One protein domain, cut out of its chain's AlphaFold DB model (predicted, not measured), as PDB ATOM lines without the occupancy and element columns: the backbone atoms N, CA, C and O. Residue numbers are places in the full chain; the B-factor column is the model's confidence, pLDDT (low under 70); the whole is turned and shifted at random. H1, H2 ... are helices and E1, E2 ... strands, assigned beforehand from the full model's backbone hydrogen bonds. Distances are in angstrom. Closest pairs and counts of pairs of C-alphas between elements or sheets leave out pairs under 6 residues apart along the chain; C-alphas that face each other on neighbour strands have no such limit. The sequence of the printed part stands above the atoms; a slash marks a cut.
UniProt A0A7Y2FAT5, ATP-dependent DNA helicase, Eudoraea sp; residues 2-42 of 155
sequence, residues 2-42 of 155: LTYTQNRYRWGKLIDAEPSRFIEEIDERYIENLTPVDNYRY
ATOM      1  N   LEU A   2      35.385  21.697  29.552       82.75
ATOM      2  CA  LEU A   2      35.302  23.088  30.002       82.75
ATOM      3  C   LEU A   2      35.599  23.112  31.501       82.75
ATOM      4  O   LEU A   2      35.108  22.258  32.234       82.75
ATOM      5  N   THR A   3      36.408  24.063  31.952       84.62
ATOM      6  CA  THR A   3      36.729  24.234  33.372       84.62
ATOM      7  C   THR A   3      36.528  25.686  33.775       84.62
ATOM      8  O   THR A   3      36.742  26.606  32.983       84.62
ATOM      9  N   TYR A   4      36.103  25.896  35.016       86.00
ATOM     10  CA  TYR A   4      35.993  27.216  35.625       86.00
ATOM     11  C   TYR A   4      36.466  27.157  37.078       86.00
ATOM     12  O   TYR A   4      36.571  26.087  37.676       86.00
ATOM     13  N   THR A   5      36.803  28.316  37.635       86.88
ATOM     14  CA  THR A   5      37.256  28.451  39.022       86.88
ATOM     15  C   THR A   5      36.168  29.106  39.849       86.88
ATOM     16  O   THR A   5      35.643  30.121  39.405       86.88
ATOM     17  N   GLN A   6      35.914  28.607  41.058       86.75
ATOM     18  CA  GLN A   6      35.011  29.269  42.001       86.75
ATOM     19  C   GLN A   6      35.656  30.525  42.599       86.75
ATOM     20  O   GLN A   6      35.022  31.550  42.685       86.75
ATOM     21  N   ASN A   7      36.953  30.508  42.928       91.50
ATOM     22  CA  ASN A   7      37.643  31.670  43.498       91.50
ATOM     23  C   ASN A   7      38.942  31.983  42.746       91.50
ATOM     24  O   ASN A   7      39.653  31.071  42.318       91.50
ATOM     25  N   ARG A   8      39.298  33.270  42.630       92.31
ATOM     26  CA  ARG A   8      40.571  33.724  42.044       92.31
ATOM     27  C   ARG A   8      41.196  34.884  42.810       92.31
ATOM     28  O   ARG A   8      40.504  35.758  43.324       92.31
ATOM     29  N   TYR A   9      42.523  34.958  42.809       95.75
ATOM     30  CA  TYR A   9      43.226  36.139  43.305       95.75
ATOM     31  C   TYR A   9      43.258  37.238  42.241       95.75
ATOM     32  O   TYR A   9      43.741  37.033  41.128       95.75
ATOM     33  N   ARG A  10      42.793  38.437  42.597       93.19
ATOM     34  CA  ARG A  10      42.933  39.648  41.780       93.19
ATOM     35  C   ARG A  10      43.517  40.751  42.654       93.19
ATOM     36  O   ARG A  10      42.954  41.102  43.685       93.19
ATOM     37  N   TRP A  11      44.676  41.270  42.248       93.50
ATOM     38  CA  TRP A  11      45.428  42.286  43.001       93.50
ATOM     39  C   TRP A  11      45.726  41.884  44.459       93.50
ATOM     40  O   TRP A  11      45.606  42.695  45.374       93.50
ATOM     41  N   GLY A  12      46.076  40.612  44.680       95.56
ATOM     42  CA  GLY A  12      46.404  40.078  46.009       95.56
ATOM     43  C   GLY A  12      45.201  39.858  46.932       95.56
ATOM     44  O   GLY A  12      45.387  39.462  48.077       95.56
ATOM     45  N   LYS A  13      43.972  40.082  46.454       93.94
ATOM     46  CA  LYS A  13      42.736  39.786  47.189       93.94
ATOM     47  C   LYS A  13      42.042  38.572  46.581       93.94
ATOM     48  O   LYS A  13      41.987  38.461  45.355       93.94
ATOM     49  N   LEU A  14      41.525  37.683  47.427       94.44
ATOM     50  CA  LEU A  14      40.669  36.573  47.012       94.44
ATOM     51  C   LEU A  14      39.307  37.141  46.589       94.44
ATOM     52  O   LEU A  14      38.701  37.901  47.345       94.44
ATOM     53  N   ILE A  15      38.863  36.823  45.377       93.00
ATOM     54  CA  ILE A  15      37.582  37.254  44.816       93.00
ATOM     55  C   ILE A  15      36.851  36.022  44.286       93.00
ATOM     56  O   ILE A  15      37.455  35.210  43.582       93.00
ATOM     57  N   ASP A  16      35.563  35.923  44.603       89.69
ATOM     58  CA  ASP A  16      34.657  34.908  44.067       89.69
ATOM     59  C   ASP A  16      34.422  35.138  42.565       89.69
ATOM     60  O   ASP A  16      34.325  36.274  42.087       89.69
ATOM     61  N   ALA A  17      34.429  34.061  41.796       86.62
ATOM     62  CA  ALA A  17      34.336  34.063  40.349       86.62
ATOM     63  C   ALA A  17      33.077  33.303  39.938       86.62
ATOM     64  O   ALA A  17      33.004  32.081  40.013       86.62
ATOM     65  N   GLU A  18      32.088  34.062  39.476       83.75
ATOM     66  CA  GLU A  18      30.823  33.503  39.015       83.75
ATOM     67  C   GLU A  18      31.033  32.619  37.768       83.75
ATOM     68  O   GLU A  18      31.855  32.956  36.901       83.75
ATOM     69  N   PRO A  19      30.308  31.491  37.654       85.56
ATOM     70  CA  PRO A  19      30.376  30.631  36.481       85.56
ATOM     71  C   PRO A  19      29.893  31.369  35.226       85.56
ATOM     72  O   PRO A  19      29.065  32.281  35.276       85.56
ATOM     73  N   SER A  20      30.417  30.968  34.066       87.00
ATOM     74  CA  SER A  20      30.015  31.554  32.785       87.00
ATOM     75  C   SER A  20      28.546  31.255  32.484       87.00
ATOM     76  O   SER A  20      28.148  30.092  32.474       87.00
ATOM     77  N   ARG A  21      27.768  32.287  32.134       85.75
ATOM     78  CA  ARG A  21      26.364  32.154  31.709       85.75
ATOM     79  C   ARG A  21      26.181  31.152  30.562       85.75
ATOM     80  O   ARG A  21      25.193  30.434  30.529       85.75
ATOM     81  N   PHE A  22      27.143  31.075  29.643       87.06
ATOM     82  CA  PHE A  22      27.060  30.185  28.482       87.06
ATOM     83  C   PHE A  22      27.020  28.698  28.848       87.06
ATOM     84  O   PHE A  22      26.629  27.895  28.013       87.06
ATOM     85  N   ILE A  23      27.408  28.318  30.072       85.62
ATOM     86  CA  ILE A  23      27.329  26.924  30.529       85.62
ATOM     87  C   ILE A  23      25.867  26.450  30.555       85.62
ATOM     88  O   ILE A  23      25.606  25.316  30.177       85.62
ATOM     89  N   GLU A  24      24.922  27.324  30.920       83.00
ATOM     90  CA  GLU A  24      23.481  27.018  30.930       83.00
ATOM     91  C   GLU A  24      22.875  26.929  29.517       83.00
ATOM     92  O   GLU A  24      21.800  26.367  29.340       83.00
ATOM     93  N   GLU A  25      23.540  27.499  28.509       88.38
ATOM     94  CA  GLU A  25      23.060  27.518  27.120       88.38
ATOM     95  C   GLU A  25      23.520  26.281  26.321       88.38
ATOM     96  O   GLU A  25      23.072  26.068  25.194       88.38
ATOM     97  N   ILE A  26      24.413  25.458  26.885       89.38
ATOM     98  CA  ILE A  26      24.881  24.214  26.266       89.38
ATOM     99  C   ILE A  26      23.829  23.115  26.488       89.38
ATOM    100  O   ILE A  26      23.247  22.996  27.560       89.38
ATOM    101  N   ASP A  27      23.589  22.291  25.465       90.88
ATOM    102  CA  ASP A  27      22.686  21.138  25.564       90.88
ATOM    103  C   ASP A  27      23.210  20.130  26.605       90.88
ATOM    104  O   ASP A  27      24.381  19.739  26.576       90.88
ATOM    105  N   GLU A  28      22.326  19.697  27.508       87.12
ATOM    106  CA  GLU A  28      22.605  18.804  28.640       87.12
ATOM    107  C   GLU A  28      23.338  17.521  28.227       87.12
ATOM    108  O   GLU A  28      24.152  17.001  28.987       87.12
ATOM    109  N   ARG A  29      23.128  17.039  26.993       91.25
ATOM    110  CA  ARG A  29      23.812  15.849  26.449       91.25
ATOM    111  C   ARG A  29      25.332  15.998  26.350       91.25
ATOM    112  O   ARG A  29      26.031  14.993  26.237       91.25
ATOM    113  N   TYR A  30      25.834  17.230  26.359       87.62
ATOM    114  CA  TYR A  30      27.259  17.554  26.287       87.62
ATOM    115  C   TYR A  30      27.815  18.110  27.606       87.62
ATOM    116  O   TYR A  30      28.979  18.514  27.648       87.62
ATOM    117  N   ILE A  31      27.010  18.139  28.675       84.62
ATOM    118  CA  ILE A  31      27.403  18.637  29.994       84.62
ATOM    119  C   ILE A  31      27.570  17.455  30.947       84.62
ATOM    120  O   ILE A  31      26.625  16.734  31.249       84.62
ATOM    121  N   GLU A  32      28.779  17.296  31.478       83.62
ATOM    122  CA  GLU A  32      29.069  16.364  32.567       83.62
ATOM    123  C   GLU A  32      29.576  17.164  33.773       83.62
ATOM    124  O   GLU A  32      30.710  17.650  33.794       83.62
ATOM    125  N   ASN A  33      28.710  17.347  34.774       80.38
ATOM    126  CA  ASN A  33      29.040  18.106  35.979       80.38
ATOM    127  C   ASN A  33      29.740  17.202  37.000       80.38
ATOM    128  O   ASN A  33      29.107  16.413  37.694       80.38
ATOM    129  N   LEU A  34      31.061  17.345  37.097       82.25
ATOM    130  CA  LEU A  34      31.900  16.643  38.081       82.25
ATOM    131  C   LEU A  34      31.802  17.260  39.488       82.25
ATOM    132  O   LEU A  34      32.107  16.606  40.483       82.25
ATOM    133  N   THR A  35      31.402  18.529  39.572       77.62
ATOM    134  CA  THR A  35      31.200  19.271  40.822       77.62
ATOM    135  C   THR A  35      29.729  19.280  41.240       77.62
ATOM    136  O   THR A  35      28.852  19.245  40.374       77.62
ATOM    137  N   PRO A  36      29.437  19.366  42.554       78.88
ATOM    138  CA  PRO A  36      28.070  19.529  43.031       78.88
ATOM    139  C   PRO A  36      27.435  20.776  42.408       78.88
ATOM    140  O   PRO A  36      28.087  21.813  42.283       78.88
ATOM    141  N   VAL A  37      26.171  20.663  42.005       71.06
ATOM    142  CA  VAL A  37      25.441  21.753  41.354       71.06
ATOM    143  C   VAL A  37      25.134  22.836  42.390       71.06
ATOM    144  O   VAL A  37      24.350  22.613  43.311       71.06
ATOM    145  N   ASP A  38      25.752  24.006  42.245       70.19
ATOM    146  CA  ASP A  38      25.407  25.190  43.032       70.19
ATOM    147  C   ASP A  38      24.101  25.811  42.512       70.19
ATOM    148  O   ASP A  38      23.878  25.914  41.308       70.19
ATOM    149  N   ASN A  39      23.242  26.303  43.414       73.69
ATOM    150  CA  ASN A  39      21.985  26.995  43.068       73.69
ATOM    151  C   ASN A  39      22.206  28.428  42.536       73.69
ATOM    152  O   ASN A  39      21.353  29.308  42.702       73.69
ATOM    153  N   TYR A  40      23.369  28.699  41.947       73.12
ATOM    154  CA  TYR A  40      23.701  30.006  41.404       73.12
ATOM    155  C   TYR A  40      22.825  30.278  40.174       73.12
ATOM    156  O   TYR A  40      22.816  29.499  39.228       73.12
ATOM    157  N   ARG A  41      22.077  31.387  40.185       73.62
ATOM    158  CA  ARG A  41      21.347  31.880  39.011       73.62
ATOM    159  C   ARG A  41      21.919  33.217  38.593       73.62
ATOM    160  O   ARG A  41      21.940  34.149  39.401       73.62
ATOM    161  N   TYR A  42      22.314  33.316  37.328       78.44
ATOM    162  CA  TYR A  42      22.782  34.567  36.748       78.44
ATOM    163  C   TYR A  42      21.703  35.653  36.874       78.44
ATOM    164  O   TYR A  42      20.605  35.536  36.325       78.44
TER     165      TYR A  42
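AT A GLANCE: This is residues 2 to 42 of the 155 residues of the protein "ATP-dependent DNA helicase" of Eudoraea sp (UniProt A0A7Y2FAT5). With little regular structure, this is a loose, elongated loop of chain: a small two-stranded hairpin, E1 and E2, makes one end, and a tight link, residues 17 to 20, leads from it to one short helix, H1, beyond which a long tail without named elements, residues 26 to 42, folds back. The 41 printed residues hold E1, E2 and H1 in that order, with 13 residues in named elements, a mixed class. The radius of gyration of the C-alphas is 12.1 A, and the spans are 38 by 20 by 17 A.

HOW THE PARTS SIT: Look first at E1, residues 7 to 10, and E2, residues 13 to 16, an antiparallel hairpin at 142 degrees with a tight link; N 8 and O 15 are 2.8 A apart, within hydrogen-bond range. A tight link of 4 residues leads to H1, residues 21 to 25, which is apart from E1. In H1, 0 of 1 O i to N i+4 pairs and 2 of 2 O i to N i+3 pairs are within range.

IN THESE COORDINATES: Find C-alpha 7 at (37.643, 31.670, 43.498); from there E1 runs 9.7 A. E2 runs 9.9 A, and H1 runs 7.3 A to C-alpha 25 at (23.060, 27.518, 27.120).

THE WHOLE: The C-alphas farthest apart, of Gly 12 and Arg 29, are 38.5 A apart. Residues 25 to 30 stand free. The printed part has no cut, and no printed residue is under 70 in pLDDT.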